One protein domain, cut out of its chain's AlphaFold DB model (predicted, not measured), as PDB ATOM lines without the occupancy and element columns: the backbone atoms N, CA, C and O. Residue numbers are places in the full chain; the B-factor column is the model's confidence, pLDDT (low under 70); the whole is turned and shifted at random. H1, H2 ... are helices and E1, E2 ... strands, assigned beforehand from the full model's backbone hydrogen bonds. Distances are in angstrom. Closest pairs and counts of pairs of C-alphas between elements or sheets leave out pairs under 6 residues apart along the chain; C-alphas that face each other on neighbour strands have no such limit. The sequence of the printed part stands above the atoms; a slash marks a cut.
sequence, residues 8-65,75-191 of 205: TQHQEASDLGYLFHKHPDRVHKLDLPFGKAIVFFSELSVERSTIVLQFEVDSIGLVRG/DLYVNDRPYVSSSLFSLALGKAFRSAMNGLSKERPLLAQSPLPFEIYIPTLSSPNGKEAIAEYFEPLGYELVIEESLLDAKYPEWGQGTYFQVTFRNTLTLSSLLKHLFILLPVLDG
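AT A GLANCE: This is residues 8 to 65 and 75 to 191 of the 205 residues of the protein "Hen1_L domain-containing protein" of Proteobacteria bacterium (UniProt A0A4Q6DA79). Two small three-stranded sheets, E1 E2 E3 and E4 E6 E5, stand side by side as a wall with a gap between E3 and E4, and helices cover it: H3 over the first sheet, H6 and H7 over the second, with H7 packed between H3 and H6. Short helices H4 and H5, with H1, gather round the beginning of H7, while the loop of the E5 and E6 hairpin, with Glu 158, reaches to the far end. The printed part has 175 residues, in the order H1 E1 E2 E3 H2 H3 H4 H5 E4 H6 E5 E6 H7, with both sheets antiparallel and the class mixed, helices and strands. It is compact, with a radius of gyration of the C-alphas of 17.0 A and spans of 51 by 36 by 26 A.

HOW THE PARTS SIT: Start at H1, residues 13 to 20, then find E1, residues 28 to 32, E2, residues 35 to 44, and E3, residues 49 to 57. These strands form a meander, each the antiparallel neighbour of the one before; look for N 30 and O 37 at 2.9 A, and N 38 and O 54 at 2.8 A. H1 lies over E3 at a height over the sheet of 8.3 A. H2, residues 59 to 65, touches no helix. H3, residues 86 to 96, runs across the strands, at 73 degrees to E2 on the local plane; with H1 and H3 on one face, this sheet makes two layers. H4, residues 98 to 101, only just touches H1, with 3 pairs of C-alphas within 8 A, the closest being those of Phe 20 and Ala 100, 5.4 A apart. Go on to H5, residues 109 to 113, and E4, residues 116 to 126, which is near E3. H6, residues 131 to 141, E5, residues 144 to 151, and E6, residues 161 to 173, follow. E4, H6 and E5 form a split strand-helix-strand unit, its two strands running the same way with E6 between them, and its crossover is right-handed. Check N 120 and O 169 at 2.8 A, and N 148 and O 166 at 2.8 A. The last helix, H7, residues 175 to 189, is the hub, touching H3, H4, H5 and H6. It touches H3 at a shallow tilt of 30 degrees, opposite ways, and the closest C-alphas, of Ser 87 and Pro 187, are 4.1 A apart. H6 and H7 are on the same face of the twisted sheet E4 E6 E5, in two layers. Every O i to N i+4 pair is within hydrogen-bond range in H2 and H3, against 2 of 4 in H1, 5 of 7 in H6, 9 of 11 in H7 and 0 of 1 in H5, where 1 of 2 O i to N i+3 pairs is; H4 is too short for an i+4 pair.

IN THESE COORDINATES: Find C-alpha 13 at (39.549, 30.371, 4.292), where H1 begins; it is 12.2 A long. E2 measures 27.1 A and E3 26.6 A. E4 starts at C-alpha 116, (30.471, 28.211, 0.870), is 26.4 A long and bends by 78 degrees at residue 123. E6, 32.3 A, bends by 51 degrees at residue 164. H7 runs 21.1 A to C-alpha 189 at (13.084, 28.748, 18.740).

THE WHOLE: The C-alphas of Glu 107 and Glu 158 are the two farthest apart, at 54.2 A. Residues 66 to 74 are not printed, and C-alphas 65 and 75 are 17.0 A apart across this cut. Of the links that are printed whole, none is long. The mean pLDDT of the printed part is 87.1; look for values under 70 at residues 59 to 65, 75 to 85 and 191.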
ATOM      1  N   THR A   8      34.483  28.234   8.207       95.44
ATOM      2  CA  THR A   8      34.494  27.684   6.848       95.44
ATOM      3  C   THR A   8      35.811  26.971   6.578       95.44
ATOM      4  O   THR A   8      36.848  27.363   7.115       95.44
ATOM      5  N   GLN A   9      35.746  25.933   5.746       91.25
ATOM      6  CA  GLN A   9      36.899  25.196   5.217       91.25
ATOM      7  C   GLN A   9      37.092  25.440   3.710       91.25
ATOM      8  O   GLN A   9      37.668  24.623   2.994       91.25
ATOM      9  N   HIS A  10      36.543  26.540   3.188       88.12
ATOM     10  CA  HIS A  10      36.796  26.952   1.812       88.12
ATOM     11  C   HIS A  10      38.303  27.148   1.577       88.12
ATOM     12  O   HIS A  10      38.983  27.686   2.444       88.12
ATOM     13  N   GLN A  11      38.829  26.736   0.419       79.94
ATOM     14  CA  GLN A  11      40.238  26.976   0.100       79.94
ATOM     15  C   GLN A  11      40.470  28.473  -0.142       79.94
ATOM     16  O   GLN A  11      39.771  29.087  -0.938       79.94
ATOM     17  N   GLU A  12      41.445  29.023   0.588       82.69
ATOM     18  CA  GLU A  12      41.557  30.433   1.003       82.69
ATOM     19  C   GLU A  12      40.551  30.854   2.092       82.69
ATOM     20  O   GLU A  12      39.938  31.920   2.036       82.69
ATOM     21  N   ALA A  13      40.432  30.060   3.163       83.81
ATOM     22  CA  ALA A  13      39.549  30.371   4.292       83.81
ATOM     23  C   ALA A  13      39.865  31.731   4.955       83.81
ATOM     24  O   ALA A  13      38.990  32.343   5.576       83.81
ATOM     25  N   SER A  14      41.078  32.263   4.778       83.25
ATOM     26  CA  SER A  14      41.465  33.614   5.202       83.25
ATOM     27  C   SER A  14      40.573  34.726   4.634       83.25
ATOM     28  O   SER A  14      40.435  35.778   5.264       83.25
ATOM     29  N   ASP A  15      39.902  34.492   3.500       88.75
ATOM     30  CA  ASP A  15      38.982  35.459   2.896       88.75
ATOM     31  C   ASP A  15      37.711  35.710   3.726       88.75
ATOM     32  O   ASP A  15      36.999  36.699   3.503       88.75
ATOM     33  N   LEU A  16      37.451  34.882   4.745       91.19
ATOM     34  CA  LEU A  16      36.336  35.050   5.677       91.19
ATOM     35  C   LEU A  16      36.317  36.453   6.318       91.19
ATOM     36  O   LEU A  16      35.245  37.035   6.506       91.19
ATOM     37  N   GLY A  17      37.489  37.048   6.574       91.94
ATOM     38  CA  GLY A  17      37.620  38.423   7.077       91.94
ATOM     39  C   GLY A  17      36.945  39.471   6.187       91.94
ATOM     40  O   GLY A  17      36.206  40.333   6.678       91.94
ATOM     41  N   TYR A  18      37.131  39.359   4.869       93.69
ATOM     42  CA  TYR A  18      36.516  40.262   3.893       93.69
ATOM     43  C   TYR A  18      35.004  40.068   3.823       93.69
ATOM     44  O   TYR A  18      34.258  41.044   3.751       93.69
ATOM     45  N   LEU A  19      34.530  38.822   3.895       94.62
ATOM     46  CA  LEU A  19      33.097  38.526   3.860       94.62
ATOM     47  C   LEU A  19      32.354  39.117   5.068       94.62
ATOM     48  O   LEU A  19      31.263  39.666   4.914       94.62
ATOM     49  N   PHE A  20      32.959  39.080   6.259       95.19
ATOM     50  CA  PHE A  20      32.376  39.649   7.480       95.19
ATOM     51  C   PHE A  20      32.642  41.149   7.685       95.19
ATOM     52  O   PHE A  20      32.077  41.752   8.612       95.19
ATOM     53  N   HIS A  21      33.474  41.772   6.841       93.88
ATOM     54  CA  HIS A  21      33.993  43.136   7.040       93.88
ATOM     55  C   HIS A  21      34.647  43.280   8.417       93.88
ATOM     56  O   HIS A  21      34.330  44.193   9.190       93.88
ATOM     57  N   LYS A  22      35.494  42.310   8.772       93.81
ATOM     58  CA  LYS A  22      36.216  42.260  10.044       93.81
ATOM     59  C   LYS A  22      37.661  41.884   9.767       93.81
ATOM     60  O   LYS A  22      37.940  40.810   9.253       93.81
ATOM     61  N   HIS A  23      38.574  42.778  10.132       91.81
ATOM     62  CA  HIS A  23      39.999  42.482  10.057       91.81
ATOM     63  C   HIS A  23      40.343  41.370  11.063       91.81
ATOM     64  O   HIS A  23      39.991  41.553  12.236       91.81
ATOM     65  N   PRO A  24      41.020  40.280  10.651       90.50
ATOM     66  CA  PRO A  24      41.309  39.146  11.529       90.50
ATOM     67  C   PRO A  24      42.157  39.488  12.759       90.50
ATOM     68  O   PRO A  24      41.797  39.107  13.866       90.50
ATOM     69  N   ASP A  25      43.190  40.323  12.597       89.88
ATOM     70  CA  ASP A  25      44.072  40.745  13.707       89.88
ATOM     71  C   ASP A  25      43.452  41.777  14.666       89.88
ATOM     72  O   ASP A  25      44.144  42.384  15.488       89.88
ATOM     73  N   ARG A  26      42.151  42.063  14.538       92.62
ATOM     74  CA  ARG A  26      41.466  43.052  15.372       92.62
ATOM     75  C   ARG A  26      40.320  42.413  16.130       92.62
ATOM     76  O   ARG A  26      39.469  41.736  15.564       92.62
ATOM     77  N   VAL A  27      40.255  42.746  17.412       94.81
ATOM     78  CA  VAL A  27      39.093  42.487  18.255       94.81
ATOM     79  C   VAL A  27      38.118  43.652  18.102       94.81
ATOM     80  O   VAL A  27      38.451  44.800  18.400       94.81
ATOM     81  N   HIS A  28      36.901  43.368  17.645       95.12
ATOM     82  CA  HIS A  28      35.874  44.375  17.382       95.12
ATOM     83  C   HIS A  28      34.867  44.387  18.528       95.12
ATOM     84  O   HIS A  28      34.170  43.403  18.752       95.12
ATOM     85  N   LYS A  29      34.778  45.503  19.253       95.69
ATOM     86  CA  LYS A  29      33.825  45.679  20.358       95.69
ATOM     87  C   LYS A  29      32.606  46.458  19.875       95.69
ATOM     88  O   LYS A  29      32.745  47.431  19.136       95.69
ATOM     89  N   LEU A  30      31.420  46.029  20.289       92.94
ATOM     90  CA  LEU A  30      30.138  46.587  19.873       92.94
ATOM     91  C   LEU A  30      29.251  46.759  21.106       92.94
ATOM     92  O   LEU A  30      29.037  45.802  21.845       92.94
ATOM     93  N   ASP A  31      28.678  47.939  21.309       90.81
ATOM     94  CA  ASP A  31      27.607  48.090  22.295       90.81
ATOM     95  C   ASP A  31      26.330  47.453  21.748       90.81
ATOM     96  O   ASP A  31      25.991  47.639  20.584       90.81
ATOM     97  N   LEU A  32      25.591  46.718  22.561       87.38
ATOM     98  CA  LEU A  32      24.277  46.167  22.246       87.38
ATOM     99  C   LEU A  32      23.234  46.829  23.154       87.38
ATOM    100  O   LEU A  32      23.582  47.309  24.229       87.38
ATOM    101  N   PRO A  33      21.945  46.855  22.771       79.62
ATOM    102  CA  PRO A  33      20.893  47.387  23.645       79.62
ATOM    103  C   PRO A  33      20.824  46.704  25.022       79.62
ATOM    104  O   PRO A  33      20.273  47.269  25.956       79.62
ATOM    105  N   PHE A  34      21.373  45.493  25.123       79.12
ATOM    106  CA  PHE A  34      21.326  44.618  26.289       79.12
ATOM    107  C   PHE A  34      22.711  44.286  26.864       79.12
ATOM    108  O   PHE A  34      22.818  43.384  27.685       79.12
ATOM    109  N   GLY A  35      23.786  44.947  26.423       87.12
ATOM    110  CA  GLY A  35      25.133  44.640  26.908       87.12
ATOM    111  C   GLY A  35      26.224  44.985  25.905       87.12
ATOM    112  O   GLY A  35      26.111  45.958  25.163       87.12
ATOM    113  N   LYS A  36      27.292  44.190  25.866       90.81
ATOM    114  CA  LYS A  36      28.409  44.377  24.928       90.81
ATOM    115  C   LYS A  36      28.714  43.080  24.198       90.81
ATOM    116  O   LYS A  36      28.688  42.006  24.793       90.81
ATOM    117  N   ALA A  37      29.031  43.206  22.917       93.56
ATOM    118  CA  ALA A  37      29.533  42.130  22.082       93.56
ATOM    119  C   ALA A  37      30.996  42.348  21.714       93.56
ATOM    120  O   ALA A  37      31.471  43.477  21.562       93.56
ATOM    121  N   ILE A  38      31.685  41.236  21.516       96.00
ATOM    122  CA  ILE A  38      33.036  41.159  20.998       96.00
ATOM    123  C   ILE A  38      33.010  40.211  19.802       96.00
ATOM    124  O   ILE A  38      32.448  39.120  19.871       96.00
ATOM    125  N   VAL A  39      33.615  40.644  18.702       97.38
ATOM    126  CA  VAL A  39      33.836  39.829  17.510       97.38
ATOM    127  C   VAL A  39      35.328  39.693  17.276       97.38
ATOM    128  O   VAL A  39      36.042  40.698  17.240       97.38
ATOM    129  N   PHE A  40      35.796  38.465  17.102       96.69
ATOM    130  CA  PHE A  40      37.200  38.156  16.846       96.69
ATOM    131  C   PHE A  40      37.325  36.860  16.042       96.69
ATOM    132  O   PHE A  40      36.366  36.096  15.942       96.69
ATOM    133  N   PHE A  41      38.497  36.623  15.461       96.19
ATOM    134  CA  PHE A  41      38.817  35.356  14.811       96.19
ATOM    135  C   PHE A  41      39.540  34.459  15.811       96.19
ATOM    136  O   PHE A  41      40.546  34.870  16.386       96.19
ATOM    137  N   SER A  42      39.003  33.265  16.061       94.56
ATOM    138  CA  SER A  42      39.639  32.271  16.936       94.56
ATOM    139  C   SER A  42      40.629  31.393  16.177       94.56
ATOM    140  O   SER A  42      41.564  30.866  16.769       94.56
ATOM    141  N   GLU A  43      40.417  31.238  14.872       91.50
ATOM    142  CA  GLU A  43      41.271  30.475  13.973       91.50
ATOM    143  C   GLU A  43      41.321  31.194  12.625       91.50
ATOM    144  O   GLU A  43      40.292  31.644  12.116       91.50
ATOM    145  N   LEU A  44      42.521  31.326  12.062       88.88
ATOM    146  CA  LEU A  44      42.741  31.901  10.742       88.88
ATOM    147  C   LEU A  44      43.887  31.152  10.065       88.88
ATOM    148  O   LEU A  44      45.060  31.415  10.326       88.88
ATOM    149  N   SER A  45      43.540  30.223   9.187       87.12
ATOM    150  CA  SER A  45      44.473  29.543   8.297       87.12
ATOM    151  C   SER A  45      43.921  29.525   6.870       87.12
ATOM    152  O   SER A  45      42.823  30.016   6.600       87.12
ATOM    153  N   VAL A  46      44.697  28.974   5.936       85.31
ATOM    154  CA  VAL A  46      44.249  28.756   4.550       85.31
ATOM    155  C   VAL A  46      43.197  27.640   4.476       85.31
ATOM    156  O   VAL A  46      42.349  27.663   3.586       85.31
ATOM    157  N   GLU A  47      43.242  26.697   5.421       89.38
ATOM    158  CA  GLU A  47      42.409  25.488   5.467       89.38
ATOM    159  C   GLU A  47      41.115  25.693   6.256       89.38
ATOM    160  O   GLU A  47      40.088  25.105   5.931       89.38
ATOM    161  N   ARG A  48      41.160  26.523   7.303       93.56
ATOM    162  CA  ARG A  48      40.018  26.814   8.168       93.56
ATOM    163  C   ARG A  48      40.116  28.211   8.754       93.56
ATOM    164  O   ARG A  48      41.164  28.641   9.233       93.56
ATOM    165  N   SER A  49      38.993  28.910   8.753       95.56
ATOM    166  CA  SER A  49      38.853  30.203   9.410       95.56
ATOM    167  C   SER A  49      37.573  30.215  10.217       95.56
ATOM    168  O   SER A  49      36.537  29.749   9.735       95.56
ATOM    169  N   THR A  50      37.652  30.744  11.435       97.25
ATOM    170  CA  THR A  50      36.548  30.778  12.390       97.25
ATOM    171  C   THR A  50      36.427  32.165  12.991       97.25
ATOM    172  O   THR A  50      37.340  32.656  13.660       97.25
ATOM    173  N   ILE A  51      35.260  32.776  12.799       97.75
ATOM    174  CA  ILE A  51      34.870  34.010  13.476       97.75
ATOM    175  C   ILE A  51      33.948  33.685  14.648       97.75
ATOM    176  O   ILE A  51      33.042  32.859  14.534       97.75
ATOM    177  N   VAL A  52      34.154  34.364  15.771       97.75
ATOM    178  CA  VAL A  52      33.354  34.229  16.988       97.75
ATOM    179  C   VAL A  52      32.629  35.542  17.251       97.75
ATOM    180  O   VAL A  52      33.242  36.609  17.242       97.75
ATOM    181  N   LEU A  53      31.319  35.466  17.497       96.50
ATOM    182  CA  LEU A  53      30.519  36.547  18.071       96.50
ATOM    183  C   LEU A  53      30.159  36.155  19.499       96.50
ATOM    184  O   LEU A  53      29.343  35.264  19.717       96.50
ATOM    185  N   GLN A  54      30.747  36.853  20.458       94.62
ATOM    186  CA  GLN A  54      30.540  36.643  21.881       94.62
ATOM    187  C   GLN A  54      29.853  37.863  22.487       94.62
ATOM    188  O   GLN A  54      30.155  38.993  22.105       94.62
ATOM    189  N   PHE A  55      28.962  37.667  23.453       90.75
ATOM    190  CA  PHE A  55      28.399  38.768  24.227       90.75
ATOM    191  C   PHE A  55      28.075  38.381  25.663       90.75
ATOM    192  O   PHE A  55      27.896  37.214  26.023       90.75
ATOM    193  N   GLU A  56      27.985  39.421  26.478       83.62
ATOM    194  CA  GLU A  56      27.511  39.361  27.850       83.62
ATOM    195  C   GLU A  56      26.309  40.278  27.997       83.62
ATOM    196  O   GLU A  56      26.267  41.375  27.427       83.62
ATOM    197  N   VAL A  57      25.322  39.803  28.749       80.44
ATOM    198  CA  VAL A  57      24.071  40.520  28.961       80.44
ATOM    199  C   VAL A  57      24.152  41.279  30.272       80.44
ATOM    200  O   VAL A  57      24.428  40.704  31.323       80.44
ATOM    201  N   ASP A  58      23.894  42.579  30.195       77.69
ATOM    202  CA  ASP A  58      23.703  43.434  31.357       77.69
ATOM    203  C   ASP A  58      22.256  43.276  31.836       77.69
ATOM    204  O   ASP A  58      21.346  43.983  31.394       77.69
ATOM    205  N   SER A  59      22.036  42.304  32.722       65.88
ATOM    206  CA  SER A  59      20.718  42.005  33.290       65.88
ATOM    207  C   SER A  59      20.111  43.208  34.022       65.88
ATOM    208  O   SER A  59      18.907  43.442  33.927       65.88
ATOM    209  N   ILE A  60      20.933  44.040  34.671       66.12
ATOM    210  CA  ILE A  60      20.484  45.243  35.390       66.12
ATOM    211  C   ILE A  60      20.070  46.338  34.397       66.12
ATOM    212  O   ILE A  60      19.031  46.985  34.569       66.12
ATOM    213  N   GLY A  61      20.868  46.546  33.348       62.44
ATOM    214  CA  GLY A  61      20.575  47.485  32.267       62.44
ATOM    215  C   GLY A  61      19.319  47.108  31.477       62.44
ATOM    216  O   GLY A  61      18.503  47.981  31.171       62.44
ATOM    217  N   LEU A  62      19.110  45.811  31.224       61.66
ATOM    218  CA  LEU A  62      17.946  45.286  30.506       61.66
ATOM    219  C   LEU A  62      16.627  45.615  31.227       61.66
ATOM    220  O   LEU A  62      15.686  46.097  30.596       61.66
ATOM    221  N   VAL A  63      16.581  45.437  32.554       59.81
ATOM    222  CA  VAL A  63      15.395  45.732  33.385       59.81
ATOM    223  C   VAL A  63      15.078  47.233  33.422       59.81
ATOM    224  O   VAL A  63      13.912  47.626  33.478       59.81
ATOM    225  N   ARG A  64      16.096  48.100  33.355       55.81
ATOM    226  CA  ARG A  64      15.922  49.564  33.400       55.81
ATOM    227  C   ARG A  64      15.580  50.178  32.039       55.81
ATOM    228  O   ARG A  64      14.832  51.152  31.986       55.81
ATOM    229  N   GLY A  65      16.125  49.633  30.950       50.00
ATOM    230  CA  GLY A  65      16.007  50.191  29.599       50.00
ATOM    231  C   GLY A  65      14.684  49.898  28.885       50.00
ATOM    232  O   GLY A  65      14.264  50.693  28.046       50.00
ATOM    233  N   ASP A  75      10.016  37.786  39.577       44.75
ATOM    234  CA  ASP A  75      10.405  36.873  38.482       44.75
ATOM    235  C   ASP A  75      11.545  37.401  37.596       44.75
ATOM    236  O   ASP A  75      12.030  36.696  36.716       44.75
ATOM    237  N   LEU A  76      11.970  38.653  37.783       46.53
ATOM    238  CA  LEU A  76      12.998  39.304  36.959       46.53
ATOM    239  C   LEU A  76      14.396  39.284  37.592       46.53
ATOM    240  O   LEU A  76      15.371  39.573  36.903       46.53
ATOM    241  N   TYR A  77      14.499  38.939  38.879       43.53
ATOM    242  CA  TYR A  77      15.779  38.847  39.592       43.53
ATOM    243  C   TYR A  77      16.328  37.415  39.657       43.53
ATOM    244  O   TYR A  77      17.527  37.240  39.854       43.53
ATOM    245  N   VAL A  78      15.475  36.406  39.448       43.28
ATOM    246  CA  VAL A  78      15.827  34.976  39.429       43.28
ATOM    247  C   VAL A  78      15.345  34.372  38.110       43.28
ATOM    248  O   VAL A  78      14.445  33.541  38.069       43.28
ATOM    249  N   ASN A  79      15.870  34.873  36.994       44.84
ATOM    250  CA  ASN A  79      15.544  34.337  35.679       44.84
ATOM    251  C   ASN A  79      16.825  34.171  34.871       44.84
ATOM    252  O   ASN A  79      17.585  35.127  34.736       44.84
ATOM    253  N   ASP A  80      17.012  33.000  34.269       52.03
ATOM    254  CA  ASP A  80      18.082  32.750  33.295       52.03
ATOM    255  C   ASP A  80      17.779  33.406  31.936       52.03
ATOM    256  O   ASP A  80      18.614  33.424  31.037       52.03
ATOM    257  N   ARG A  81      16.591  34.012  31.778       50.34
ATOM    258  CA  ARG A  81      16.129  34.691  30.554       50.34
ATOM    259  C   ARG A  81      17.029  35.816  30.021       50.34
ATOM    260  O   ARG A  81      17.118  35.928  28.799       50.34
ATOM    261  N   PRO A  82      17.715  36.645  30.838       50.38
ATOM    262  CA  PRO A  82      18.733  37.555  30.325       50.38
ATOM    263  C   PRO A  82      19.940  36.788  29.774       50.38
ATOM    264  O   PRO A  82      20.676  37.327  28.965       50.38
ATOM    265  N   TYR A  83      20.165  35.545  30.194       50.62
ATOM    266  CA  TYR A  83      21.384  34.793  29.926       50.62
ATOM    267  C   TYR A  83      21.269  33.755  28.817       50.62
ATOM    268  O   TYR A  83      22.308  33.203  28.464       50.62
ATOM    269  N   VAL A  84      20.086  33.504  28.247       58.34
ATOM    270  CA  VAL A  84      19.956  32.571  27.119       58.34
ATOM    271  C   VAL A  84      18.700  32.852  26.289       58.34
ATOM    272  O   VAL A  84      17.653  32.240  26.474       58.34
ATOM    273  N   SER A  85      18.788  33.787  25.345       65.75
ATOM    274  CA  SER A  85      17.732  33.958  24.344       65.75
ATOM    275  C   SER A  85      18.343  33.887  22.956       65.75
ATOM    276  O   SER A  85      19.211  34.685  22.589       65.75
ATOM    277  N   SER A  86      17.863  32.926  22.175       74.88
ATOM    278  CA  SER A  86      18.170  32.765  20.758       74.88
ATOM    279  C   SER A  86      17.859  34.066  19.984       74.88
ATOM    280  O   SER A  86      18.561  34.438  19.044       74.88
ATOM    281  N   SER A  87      16.913  34.876  20.471       82.00
ATOM    282  CA  SER A  87      16.622  36.227  19.974       82.00
ATOM    283  C   SER A  87      17.755  37.245  20.187       82.00
ATOM    284  O   SER A  87      17.950  38.134  19.350       82.00
ATOM    285  N   LEU A  88      18.536  37.142  21.271       86.75
ATOM    286  CA  LEU A  88      19.689  38.026  21.514       86.75
ATOM    287  C   LEU A  88      20.802  37.774  20.497       86.75
ATOM    288  O   LEU A  88      21.416  38.732  20.018       86.75
ATOM    289  N   PHE A  89      21.008  36.512  20.104       90.25
ATOM    290  CA  PHE A  89      21.909  36.175  19.006       90.25
ATOM    291  C   PHE A  89      21.487  36.869  17.710       90.25
ATOM    292  O   PHE A  89      22.328  37.503  17.075       90.25
ATOM    293  N   SER A  90      20.201  36.861  17.351       90.38
ATOM    294  CA  SER A  90      19.718  37.580  16.163       90.38
ATOM    295  C   SER A  90      20.001  39.078  16.216       90.38
ATOM    296  O   SER A  90      20.501  39.653  15.246       90.38
ATOM    297  N   LEU A  91      19.749  39.732  17.350       89.25
ATOM    298  CA  LEU A  91      20.059  41.155  17.508       89.25
ATOM    299  C   LEU A  91      21.566  41.432  17.393       89.25
ATOM    300  O   LEU A  91      21.970  42.393  16.729       89.25
ATOM    301  N   ALA A  92      22.396  40.583  18.003       92.88
ATOM    302  CA  ALA A  92      23.845  40.693  17.931       92.88
ATOM    303  C   ALA A  92      24.356  40.486  16.492       92.88
ATOM    304  O   ALA A  92      25.139  41.304  16.007       92.88
ATOM    305  N   LEU A  93      23.851  39.475  15.775       94.38
ATOM    306  CA  LEU A  93      24.151  39.206  14.363       94.38
ATOM    307  C   LEU A  93      23.784  40.399  13.474       94.38
ATOM    308  O   LEU A  93      24.608  40.873  12.688       94.38
ATOM    309  N   GLY A  94      22.564  40.924  13.629       93.44
ATOM    310  CA  GLY A  94      22.079  42.067  12.859       93.44
ATOM    311  C   GLY A  94      22.927  43.326  13.061       93.44
ATOM    312  O   GLY A  94      23.125  44.095  12.116       93.44
ATOM    313  N   LYS A  95      23.480  43.525  14.267       93.75
ATOM    314  CA  LYS A  95      24.382  44.647  14.557       93.75
ATOM    315  C   LYS A  95      25.813  44.401  14.071       93.75
ATOM    316  O   LYS A  95      26.402  45.292  13.464       93.75
ATOM    317  N   ALA A  96      26.370  43.218  14.320       95.12
ATOM    318  CA  ALA A  96      27.765  42.894  14.020       95.12
ATOM    319  C   ALA A  96      28.034  42.705  12.518       95.12
ATOM    320  O   ALA A  96      29.089  43.112  12.011       95.12
ATOM    321  N   PHE A  97      27.077  42.103  11.805       96.00
ATOM    322  CA  PHE A  97      27.273  41.552  10.461       96.00
ATOM    323  C   PHE A  97      26.286  42.101   9.427       96.00
ATOM    324  O   PHE A  97      25.999  41.453   8.423       96.00
ATOM    325  N   ARG A  98      25.796  43.328   9.630       95.06
ATOM    326  CA  ARG A  98      24.805  43.970   8.753       95.06
ATOM    327  C   ARG A  98      25.188  43.962   7.267       95.06
ATOM    328  O   ARG A  98      24.352  43.653   6.425       95.06
ATOM    329  N   SER A  99      26.436  44.300   6.933       94.25
ATOM    330  CA  SER A  99      26.911  44.330   5.538       94.25
ATOM    331  C   SER A  99      26.947  42.935   4.910       94.25
ATOM    332  O   SER A  99      26.436  42.749   3.808       94.25
ATOM    333  N   ALA A 100      27.472  41.951   5.644       95.62
ATOM    334  CA  ALA A 100      27.534  40.554   5.219       95.62
ATOM    335  C   ALA A 100      26.132  39.955   5.023       95.62
ATOM    336  O   ALA A 100      25.861  39.282   4.031       95.62
ATOM    337  N   MET A 101      25.193  40.284   5.917       95.81
ATOM    338  CA  MET A 101      23.790  39.879   5.814       95.81
ATOM    339  C   MET A 101      23.117  40.439   4.553       95.81
ATOM    340  O   MET A 101      22.250  39.785   3.980       95.81
ATOM    341  N   ASN A 102      23.557  41.599   4.061       95.44
ATOM    342  CA  ASN A 102      23.105  42.168   2.789       95.44
ATOM    343  C   ASN A 102      23.836  41.595   1.558       95.44
ATOM    344  O   ASN A 102      23.576  42.050   0.449       95.44
ATOM    345  N   GLY A 103      24.737  40.621   1.731       93.62
ATOM    346  CA  GLY A 103      25.504  40.016   0.635       93.62
ATOM    347  C   GLY A 103      26.582  40.932   0.060       93.62
ATOM    348  O   GLY A 103      27.009  40.748  -1.075       93.62
ATOM    349  N   LEU A 104      27.009  41.945   0.816       93.69
ATOM    350  CA  LEU A 104      28.000  42.911   0.357       93.69
ATOM    351  C   LEU A 104      29.396  42.486   0.811       93.69
ATOM    352  O   LEU A 104      29.607  42.254   1.996       93.69
ATOM    353  N   SER A 105      30.360  42.481  -0.107       93.94
ATOM    354  CA  SER A 105      31.806  42.463   0.155       93.94
ATOM    355  C   SER A 105      32.485  43.252  -0.958       93.94
ATOM    356  O   SER A 105      32.273  42.943  -2.130       93.94
ATOM    357  N   LYS A 106      33.231  44.314  -0.622       90.81
ATOM    358  CA  LYS A 106      33.838  45.178  -1.653       90.81
ATOM    359  C   LYS A 106      35.056  44.499  -2.268       90.81
ATOM    360  O   LYS A 106      35.283  44.592  -3.466       90.81
ATOM    361  N   GLU A 107      35.810  43.808  -1.430       93.00
ATOM    362  CA  GLU A 107      37.080  43.171  -1.738       93.00
ATOM    363  C   GLU A 107      36.892  41.775  -2.341       93.00
ATOM    364  O   GLU A 107      37.774  41.295  -3.055       93.00
ATOM    365  N   ARG A 108      35.754  41.120  -2.060       94.25
ATOM    366  CA  ARG A 108      35.412  39.766  -2.533       94.25
ATOM    367  C   ARG A 108      33.939  39.644  -2.983       94.25
ATOM    368  O   ARG A 108      33.188  38.845  -2.422       94.25
ATOM    369  N   PRO A 109      33.490  40.408  -3.999       94.31
ATOM    370  CA  PRO A 109      32.080  40.450  -4.402       94.31
ATOM    371  C   PRO A 109      31.563  39.140  -5.015       94.31
ATOM    372  O   PRO A 109      30.405  38.789  -4.798       94.31
ATOM    373  N   LEU A 110      32.404  38.415  -5.763       93.75
ATOM    374  CA  LEU A 110      32.044  37.115  -6.349       93.75
ATOM    375  C   LEU A 110      31.918  36.035  -5.268       93.75
ATOM    376  O   LEU A 110      30.951  35.276  -5.248       93.75
ATOM    377  N   LEU A 111      32.858  36.017  -4.322       94.62
ATOM    378  CA  LEU A 111      32.845  35.081  -3.202       94.62
ATOM    379  C   LEU A 111      31.630  35.301  -2.289       94.62
ATOM    380  O   LEU A 111      30.997  34.339  -1.874       94.62
ATOM    381  N   ALA A 112      31.236  36.556  -2.041       94.88
ATOM    382  CA  ALA A 112      30.046  36.876  -1.245       94.88
ATOM    383  C   ALA A 112      28.729  36.350  -1.849       94.88
ATOM    384  O   ALA A 112      27.754  36.161  -1.119       94.88
ATOM    385  N   GLN A 113      28.702  36.114  -3.163       95.12
ATOM    386  CA  GLN A 113      27.559  35.544  -3.885       95.12
ATOM    387  C   GLN A 113      27.675  34.031  -4.087       95.12
ATOM    388  O   GLN A 113      26.720  33.397  -4.528       95.12
ATOM    389  N   SER A 114      28.829  33.453  -3.766       95.62
ATOM    390  CA  SER A 114      29.086  32.032  -3.948       95.62
ATOM    391  C   SER A 114      28.625  31.235  -2.725       95.62
ATOM    392  O   SER A 114      28.698  31.730  -1.593       95.62
ATOM    393  N   PRO A 115      28.127  30.004  -2.918       96.94
ATOM    394  CA  PRO A 115      27.869  29.106  -1.808       96.94
ATOM    395  C   PRO A 115      29.196  28.623  -1.209       96.94
ATOM    396  O   PRO A 115      30.107  28.234  -1.937       96.94
ATOM    397  N   LEU A 116      29.296  28.648   0.120       96.62
ATOM    398  CA  LEU A 116      30.471  28.211   0.870       96.62
ATOM    399  C   LEU A 116      30.058  27.195   1.936       96.62
ATOM    400  O   LEU A 116      28.963  27.327   2.493       96.62
ATOM    401  N   PRO A 117      30.914  26.204   2.242       97.06
ATOM    402  CA  PRO A 117      30.656  25.268   3.322       97.06
ATOM    403  C   PRO A 117      30.839  25.996   4.655       97.06
ATOM    404  O   PRO A 117      31.944  26.440   4.986       97.06
ATOM    405  N   PHE A 118      29.753  26.135   5.406       98.12
ATOM    406  CA  PHE A 118      29.754  26.756   6.721       98.12
ATOM    407  C   PHE A 118      29.426  25.741   7.807       98.12
ATOM    408  O   PHE A 118      28.511  24.932   7.662       98.12
ATOM    409  N   GLU A 119      30.146  25.852   8.917       98.38
ATOM    410  CA  GLU A 119      29.854  25.182  10.179       98.38
ATOM    411  C   GLU A 119      29.586  26.251  11.242       98.38
ATOM    412  O   GLU A 119      30.393  27.161  11.437       98.38
ATOM    413  N   ILE A 120      28.445  26.164  11.913       98.06
ATOM    414  CA  ILE A 120      28.024  27.093  12.958       98.06
ATOM    415  C   ILE A 120      27.916  26.313  14.247       98.06
ATOM    416  O   ILE A 120      27.300  25.255  14.262       98.06
ATOM    417  N   TYR A 121      28.468  26.850  15.325       97.44
ATOM    418  CA  TYR A 121      28.397  26.226  16.637       97.44
ATOM    419  C   TYR A 121      27.818  27.203  17.655       97.44
ATOM    420  O   TYR A 121      28.264  28.353  17.752       97.44
ATOM    421  N   ILE A 122      26.801  26.739  18.383       94.75
ATOM    422  CA  ILE A 122      26.128  27.460  19.464       94.75
ATOM    423  C   ILE A 122      26.063  26.513  20.674       94.75
ATOM    424  O   ILE A 122      25.297  25.552  20.640       94.75
ATOM    425  N   PRO A 123      26.835  26.754  21.748       91.19
ATOM    426  CA  PRO A 123      26.912  25.843  22.896       91.19
ATOM    427  C   PRO A 123      25.678  25.890  23.805       91.19
ATOM    428  O   PRO A 123      25.467  24.989  24.606       91.19
ATOM    429  N   THR A 124      24.894  26.966  23.736       87.94
ATOM    430  CA  THR A 124      23.783  27.234  24.659       87.94
ATOM    431  C   THR A 124      22.564  27.737  23.889       87.94
ATOM    432  O   THR A 124      22.107  28.863  24.101       87.94
ATOM    433  N   LEU A 125      22.077  26.956  22.923       89.88
ATOM    434  CA  LEU A 125      20.881  27.303  22.158       89.88
ATOM    435  C   LEU A 125      19.623  26.955  22.960       89.88
ATOM    436  O   LEU A 125      19.450  25.810  23.370       89.88
ATOM    437  N   SER A 126      18.741  27.932  23.170       86.88
ATOM    438  CA  SER A 126      17.459  27.718  23.846       86.88
ATOM    439  C   SER A 126      16.420  27.191  22.862       86.88
ATOM    440  O   SER A 126      16.207  27.795  21.807       86.88
ATOM    441  N   SER A 127      15.764  26.088  23.224       88.31
ATOM    442  CA  SER A 127      14.572  25.584  22.539       88.31
ATOM    443  C   SER A 127      13.598  24.992  23.565       88.31
ATOM    444  O   SER A 127      13.658  23.799  23.873       88.31
ATOM    445  N   PRO A 128      12.678  25.802  24.129       83.38
ATOM    446  CA  PRO A 128      11.700  25.333  25.112       83.38
ATOM    447  C   PRO A 128      10.767  24.239  24.578       83.38
ATOM    448  O   PRO A 128      10.215  23.471  25.359       83.38
ATOM    449  N   ASN A 129      10.608  24.157  23.254       83.88
ATOM    450  CA  ASN A 129       9.797  23.144  22.577       83.88
ATOM    451  C   ASN A 129      10.576  21.845  22.277       83.88
ATOM    452  O   ASN A 129      10.093  21.018  21.511       83.88
ATOM    453  N   GLY A 130      11.769  21.666  22.853       87.06
ATOM    454  CA  GLY A 130      12.614  20.490  22.637       87.06
ATOM    455  C   GLY A 130      13.544  20.617  21.429       87.06
ATOM    456  O   GLY A 130      13.512  21.602  20.684       87.06
ATOM    457  N   LYS A 131      14.408  19.616  21.236       89.69
ATOM    458  CA  LYS A 131      15.377  19.590  20.128       89.69
ATOM    459  C   LYS A 131      14.710  19.400  18.768       89.69
ATOM    460  O   LYS A 131      15.238  19.851  17.757       89.69
ATOM    461  N   GLU A 132      13.544  18.764  18.747       91.44
ATOM    462  CA  GLU A 132      12.781  18.458  17.540       91.44
ATOM    463  C   GLU A 132      12.391  19.744  16.804       91.44
ATOM    464  O   GLU A 132      12.470  19.790  15.582       91.44
ATOM    465  N   ALA A 133      12.091  20.824  17.537       91.50
ATOM    466  CA  ALA A 133      11.822  22.135  16.946       91.50
ATOM    467  C   ALA A 133      13.043  22.716  16.207       91.50
ATOM    468  O   ALA A 133      12.897  23.392  15.192       91.50
ATOM    469  N   ILE A 134      14.264  22.445  16.684       93.31
ATOM    470  CA  ILE A 134      15.498  22.882  16.012       93.31
ATOM    471  C   ILE A 134      15.623  22.167  14.666       93.31
ATOM    472  O   ILE A 134      15.864  22.816  13.646       93.31
ATOM    473  N   ALA A 135      15.402  20.850  14.654       94.81
ATOM    474  CA  ALA A 135      15.399  20.053  13.434       94.81
ATOM    475  C   ALA A 135      14.309  20.509  12.454       94.81
ATOM    476  O   ALA A 135      14.610  20.807  11.299       94.81
ATOM    477  N   GLU A 136      13.074  20.683  12.934       94.62
ATOM    478  CA  GLU A 136      11.917  21.085  12.126       94.62
ATOM    479  C   GLU A 136      12.153  22.389  11.350       94.62
ATOM    480  O   GLU A 136      11.737  22.507  10.198       94.62
ATOM    481  N   TYR A 137      12.845  23.368  11.940       93.31
ATOM    482  CA  TYR A 137      13.092  24.647  11.270       93.31
ATOM    483  C   TYR A 137      14.329  24.662  10.368       93.31
ATOM    484  O   TYR A 137      14.345  25.404   9.382       93.31
ATOM    485  N   PHE A 138      15.374  23.898  10.693       96.44
ATOM    486  CA  PHE A 138      16.655  23.982   9.988       96.44
ATOM    487  C   PHE A 138      16.863  22.862   8.960       96.44
ATOM    488  O   PHE A 138      17.382  23.144   7.878       96.44
ATOM    489  N   GLU A 139      16.428  21.628   9.212       96.88
ATOM    490  CA  GLU A 139      16.606  20.524   8.253       96.88
ATOM    491  C   GLU A 139      15.936  20.791   6.890       96.88
ATOM    492  O   GLU A 139      16.590  20.566   5.867       96.88
ATOM    493  N   PRO A 140      14.715  21.371   6.799       97.25
ATOM    494  CA  PRO A 140      14.100  21.691   5.504       97.25
ATOM    495  C   PRO A 140      14.871  22.722   4.668       97.25
ATOM    496  O   PRO A 140      14.658  22.824   3.460       97.25
ATOM    497  N   LEU A 141      15.769  23.493   5.289       96.94
ATOM    498  CA  LEU A 141      16.660  24.440   4.609       96.94
ATOM    499  C   LEU A 141      17.993  23.796   4.180       96.94
ATOM    500  O   LEU A 141      18.894  24.500   3.712       96.94
ATOM    501  N   GLY A 142      18.134  22.478   4.348       97.56
ATOM    502  CA  GLY A 142      19.314  21.703   3.969       97.56
ATOM    503  C   GLY A 142      20.446  21.732   4.995       97.56
ATOM    504  O   GLY A 142      21.589  21.473   4.627       97.56
ATOM    505  N   TYR A 143      20.168  22.088   6.255       98.25
ATOM    506  CA  TYR A 143      21.175  21.989   7.310       98.25
ATOM    507  C   TYR A 143      21.306  20.552   7.812       98.25
ATOM    508  O   TYR A 143      20.316  19.914   8.156       98.25
ATOM    509  N   GLU A 144      22.545  20.085   7.927       98.25
ATOM    510  CA  GLU A 144      22.910  18.954   8.776       98.25
ATOM    511  C   GLU A 144      23.081  19.463  10.213       98.25
ATOM    512  O   GLU A 144      23.710  20.506  10.439       98.25
ATOM    513  N   LEU A 145      22.517  18.740  11.180       97.56
ATOM    514  CA  LEU A 145      22.506  19.127  12.587       97.56
ATOM    515  C   LEU A 145      23.168  18.061  13.457       97.56
ATOM    516  O   LEU A 145      22.862  16.876  13.354       97.56
ATOM    517  N   VAL A 146      24.013  18.509  14.381       97.38
ATOM    518  CA  VAL A 146      24.441  17.719  15.538       97.38
ATOM    519  C   VAL A 146      23.916  18.430  16.774       97.38
ATOM    520  O   VAL A 146      24.331  19.555  17.055       97.38
ATOM    521  N   ILE A 147      22.975  17.794  17.474       95.19
ATOM    522  CA  ILE A 147      22.334  18.338  18.672       95.19
ATOM    523  C   ILE A 147      22.729  17.473  19.865       95.19
ATOM    524  O   ILE A 147      22.379  16.296  19.929       95.19
ATOM    525  N   GLU A 148      23.442  18.073  20.810       91.25
ATOM    526  CA  GLU A 148      23.826  17.449  22.069       91.25
ATOM    527  C   GLU A 148      22.934  17.971  23.197       91.25
ATOM    528  O   GLU A 148      22.819  19.179  23.434       91.25
ATOM    529  N   GLU A 149      22.288  17.033  23.885       85.06
ATOM    530  CA  GLU A 149      21.482  17.304  25.069       85.06
ATOM    531  C   GLU A 149      22.369  17.394  26.308       85.06
ATOM    532  O   GLU A 149      23.358  16.673  26.446       85.06
ATOM    533  N   SER A 150      21.991  18.268  27.233       73.44
ATOM    534  CA  SER A 150      22.604  18.349  28.552       73.44
ATOM    535  C   SER A 150      21.537  18.158  29.622       73.44
ATOM    536  O   SER A 150      20.456  18.749  29.554       73.44
ATOM    537  N   LEU A 151      21.868  17.354  30.636       75.62
ATOM    538  CA  LEU A 151      21.063  17.268  31.851       75.62
ATOM    539  C   LEU A 151      20.947  18.653  32.484       75.62
ATOM    540  O   LEU A 151      21.903  19.432  32.451       75.62
ATOM    541  N   LEU A 152      19.794  18.933  33.093       74.81
ATOM    542  CA  LEU A 152      19.585  20.203  33.785       74.81
ATOM    543  C   LEU A 152      20.593  20.385  34.932       74.81
ATOM    544  O   LEU A 152      21.165  21.460  35.093       74.81
ATOM    545  N   ASP A 153      20.838  19.317  35.692       74.25
ATOM    546  CA  ASP A 153      21.901  19.249  36.689       74.25
ATOM    547  C   ASP A 153      22.494  17.832  36.714       74.25
ATOM    548  O   ASP A 153      21.786  16.843  36.902       74.25
ATOM    549  N   ALA A 154      23.814  17.722  36.548       74.62
ATOM    550  CA  ALA A 154      24.517  16.442  36.614       74.62
ATOM    551  C   ALA A 154      24.432  15.780  38.004       74.62
ATOM    552  O   ALA A 154      24.593  14.565  38.112       74.62
ATOM    553  N   LYS A 155      24.201  16.561  39.068       78.69
ATOM    554  CA  LYS A 155      24.017  16.068  40.442       78.69
ATOM    555  C   LYS A 155      22.595  15.586  40.717       78.69
ATOM    556  O   LYS A 155      22.431  14.788  41.636       78.69
ATOM    557  N   TYR A 156      21.617  16.031  39.926       78.50
ATOM    558  CA  TYR A 156      20.205  15.657  40.053       78.50
ATOM    559  C   TYR A 156      19.619  15.235  38.692       78.50
ATOM    560  O   TYR A 156      18.797  15.953  38.113       78.50
ATOM    561  N   PRO A 157      20.032  14.074  38.140       76.81
ATOM    562  CA  PRO A 157      19.557  13.595  36.838       76.81
ATOM    563  C   PRO A 157      18.034  13.403  36.767       76.81
ATOM    564  O   PRO A 157      17.455  13.426  35.682       76.81
ATOM    565  N   GLU A 158      17.371  13.223  37.911       79.88
ATOM    566  CA  GLU A 158      15.920  13.092  38.019       79.88
ATOM    567  C   GLU A 158      15.157  14.370  37.638       79.88
ATOM    568  O   GLU A 158      13.959  14.301  37.371       79.88
ATOM    569  N   TRP A 159      15.834  15.523  37.565       78.50
ATOM    570  CA  TRP A 159      15.242  16.772  37.070       78.50
ATOM    571  C   TRP A 159      15.066  16.781  35.546       78.50
ATOM    572  O   TRP A 159      14.401  17.666  35.008       78.50
ATOM    573  N   GLY A 160      15.605  15.772  34.857       75.25
ATOM    574  CA  GLY A 160      15.420  15.561  33.431       75.25
ATOM    575  C   GLY A 160      16.343  16.405  32.553       75.25
ATOM    576  O   GLY A 160      17.383  16.915  32.980       75.25
ATOM    577  N   GLN A 161      15.966  16.498  31.278       77.00
ATOM    578  CA  GLN A 161      16.727  17.220  30.261       77.00
ATOM    579  C   GLN A 161      16.514  18.730  30.385       77.00
ATOM    580  O   GLN A 161      15.406  19.193  30.666       77.00
ATOM    581  N   GLY A 162      17.575  19.503  30.152       76.81
ATOM    582  CA  GLY A 162      17.473  20.952  30.048       76.81
ATOM    583  C   GLY A 162      16.751  21.398  28.771       76.81
ATOM    584  O   GLY A 162      16.598  20.647  27.813       76.81
ATOM    585  N   THR A 163      16.351  22.669  28.726       82.69
ATOM    586  CA  THR A 163      15.817  23.323  27.512       82.69
ATOM    587  C   THR A 163      16.918  23.944  26.645       82.69
ATOM    588  O   THR A 163      16.639  24.772  25.773       82.69
ATOM    589  N   TYR A 164      18.173  23.596  26.931       85.19
ATOM    590  CA  TYR A 164      19.359  24.134  26.286       85.19
ATOM    591  C   TYR A 164      20.119  23.024  25.591       85.19
ATOM    592  O   TYR A 164      20.345  21.955  26.157       85.19
ATOM    593  N   PHE A 165      20.541  23.325  24.375       90.00
ATOM    594  CA  PHE A 165      21.196  22.373  23.507       90.00
ATOM    595  C   PHE A 165      22.502  22.965  23.006       90.00
ATOM    596  O   PHE A 165      22.571  24.142  22.633       90.00
ATOM    597  N   GLN A 166      23.527  22.127  22.959       92.56
ATOM    598  CA  GLN A 166      24.711  22.418  22.176       92.56
ATOM    599  C   GLN A 166      24.419  21.986  20.741       92.56
ATOM    600  O   GLN A 166      24.096  20.826  20.491       92.56
ATOM    601  N   VAL A 167      24.502  22.922  19.796       95.50
ATOM    602  CA  VAL A 167      24.108  22.665  18.409       95.50
ATOM    603  C   VAL A 167      25.206  23.057  17.445       95.50
ATOM    604  O   VAL A 167      25.691  24.193  17.456       95.50
ATOM    605  N   THR A 168      25.547  22.113  16.572       98.00
ATOM    606  CA  THR A 168      26.345  22.355  15.374       98.00
ATOM    607  C   THR A 168      25.443  22.293  14.150       98.00
ATOM    608  O   THR A 168      24.733  21.310  13.954       98.00
ATOM    609  N   PHE A 169      25.495  23.326  13.316       97.94
ATOM    610  CA  PHE A 169      24.800  23.408  12.035       97.94
ATOM    611  C   PHE A 169      25.830  23.347  10.911       97.94
ATOM    612  O   PHE A 169      26.822  24.075  10.962       97.94
ATOM    613  N   ARG A 170      25.587  22.554   9.868       98.50
ATOM    614  CA  ARG A 170      26.419  22.531   8.657       98.50
ATOM    615  C   ARG A 170      25.568  22.692   7.416       98.50
ATOM    616  O   ARG A 170      24.539  22.041   7.289       98.50
ATOM    617  N   ASN A 171      25.981  23.571   6.506       98.25
ATOM    618  CA  ASN A 171      25.297  23.770   5.228       98.25
ATOM    619  C   ASN A 171      26.234  24.467   4.222       98.25
ATOM    620  O   ASN A 171      27.178  25.155   4.612       98.25
ATOM    621  N   THR A 172      25.974  24.296   2.925       98.25
ATOM    622  CA  THR A 172      26.683  24.977   1.836       98.25
ATOM    623  C   THR A 172      25.770  26.011   1.181       98.25
ATOM    624  O   THR A 172      24.872  25.679   0.413       98.25
ATOM    625  N   LEU A 173      25.993  27.287   1.492       98.00
ATOM    626  CA  LEU A 173      25.130  28.405   1.094       98.00
ATOM    627  C   LEU A 173      25.898  29.726   1.110       98.00
ATOM    628  O   LEU A 173      27.040  29.785   1.557       98.00
ATOM    629  N   THR A 174      25.294  30.808   0.617       97.94
ATOM    630  CA  THR A 174      25.927  32.135   0.714       97.94
ATOM    631  C   THR A 174      25.958  32.614   2.166       97.94
ATOM    632  O   THR A 174      25.045  32.320   2.945       97.94
ATOM    633  N   LEU A 175      26.957  33.432   2.526       97.56
ATOM    634  CA  LEU A 175      27.040  34.009   3.874       97.56
ATOM    635  C   LEU A 175      25.792  34.842   4.217       97.56
ATOM    636  O   LEU A 175      25.309  34.821   5.348       97.56
ATOM    637  N   SER A 176      25.243  35.557   3.233       98.06
ATOM    638  CA  SER A 176      24.012  36.332   3.406       98.06
ATOM    639  C   SER A 176      22.831  35.437   3.782       98.06
ATOM    640  O   SER A 176      22.120  35.754   4.736       98.06
ATOM    641  N   SER A 177      22.636  34.323   3.068       98.19
ATOM    642  CA  SER A 177      21.570  33.362   3.366       98.19
ATOM    643  C   SER A 177      21.750  32.757   4.754       98.19
ATOM    644  O   SER A 177      20.806  32.780   5.539       98.19
ATOM    645  N   LEU A 178      22.967  32.320   5.100       98.12
ATOM    646  CA  LEU A 178      23.279  31.792   6.430       98.12
ATOM    647  C   LEU A 178      22.891  32.779   7.539       98.12
ATOM    648  O   LEU A 178      22.126  32.444   8.444       98.12
ATOM    649  N   LEU A 179      23.387  34.016   7.453       97.94
ATOM    650  CA  LEU A 179      23.128  35.035   8.468       97.94
ATOM    651  C   LEU A 179      21.640  35.382   8.567       97.94
ATOM    652  O   LEU A 179      21.154  35.626   9.669       97.94
ATOM    653  N   LYS A 180      20.908  35.390   7.446       97.56
ATOM    654  CA  LYS A 180      19.454  35.610   7.433       97.56
ATOM    655  C   LYS A 180      18.693  34.447   8.064       97.56
ATOM    656  O   LYS A 180      17.789  34.707   8.851       97.56
ATOM    657  N   HIS A 181      19.057  33.201   7.757       97.19
ATOM    658  CA  HIS A 181      18.446  32.018   8.368       97.19
ATOM    659  C   HIS A 181      18.594  32.079   9.891       97.19
ATOM    660  O   HIS A 181      17.592  32.034  10.596       97.19
ATOM    661  N   LEU A 182      19.812  32.305  10.399       95.81
ATOM    662  CA  LEU A 182      20.055  32.463  11.837       95.81
ATOM    663  C   LEU A 182      19.269  33.647  12.421       95.81
ATOM    664  O   LEU A 182      18.579  33.502  13.424       95.81
ATOM    665  N   PHE A 183      19.318  34.812  11.771       94.12
ATOM    666  CA  PHE A 183      18.618  36.010  12.234       94.12
ATOM    667  C   PHE A 183      17.104  35.795  12.389       94.12
ATOM    668  O   PHE A 183      16.515  36.299  13.346       94.12
ATOM    669  N   ILE A 184      16.486  35.054  11.466       93.31
ATOM    670  CA  ILE A 184      15.037  34.819  11.424       93.31
ATOM    671  C   ILE A 184      14.616  33.654  12.318       93.31
ATOM    672  O   ILE A 184      13.586  33.764  12.975       93.31
ATOM    673  N   LEU A 185      15.370  32.552  12.333       93.44
ATOM    674  CA  LEU A 185      14.940  31.304  12.969       93.44
ATOM    675  C   LEU A 185      15.314  31.213  14.444       93.44
ATOM    676  O   LEU A 185      14.540  30.659  15.219       93.44
ATOM    677  N   LEU A 186      16.446  31.788  14.864       91.94
ATOM    678  CA  LEU A 186      16.824  31.763  16.279       91.94
ATOM    679  C   LEU A 186      15.723  32.351  17.194       91.94
ATOM    680  O   LEU A 186      15.375  31.700  18.171       91.94
ATOM    681  N   PRO A 187      15.068  33.489  16.890       88.00
ATOM    682  CA  PRO A 187      13.981  34.010  17.719       88.00
ATOM    683  C   PRO A 187      12.729  33.124  17.729       88.00
ATOM    684  O   PRO A 187      11.960  33.167  18.685       88.00
ATOM    685  N   VAL A 188      12.500  32.338  16.670       87.69
ATOM    686  CA  VAL A 188      11.352  31.421  16.584       87.69
ATOM    687  C   VAL A 188      11.522  30.263  17.569       87.69
ATOM    688  O   VAL A 188      10.547  29.854  18.201       87.69
ATOM    689  N   LEU A 189      12.762  29.802  17.773       86.31
ATOM    690  CA  LEU A 189      13.084  28.748  18.740       86.31
ATOM    691  C   LEU A 189      12.778  29.136  20.188       86.31
ATOM    692  O   LEU A 189      12.418  28.269  20.972       86.31
ATOM    693  N   ASP A 190      12.849  30.423  20.544       76.19
ATOM    694  CA  ASP A 190      12.583  30.886  21.916       76.19
ATOM    695  C   ASP A 190      11.105  30.729  22.337       76.19
ATOM    696  O   ASP A 190      10.768  30.975  23.496       76.19
ATOM    697  N   GLY A 191      10.190  30.358  21.428       60.66
ATOM    698  CA  GLY A 191       8.776  30.094  21.739       60.66
ATOM    699  C   GLY A 191       7.974  31.318  22.210       60.66
ATOM    700  O   GLY A 191       6.755  31.248  22.394       60.66
TER     701      GLY A 191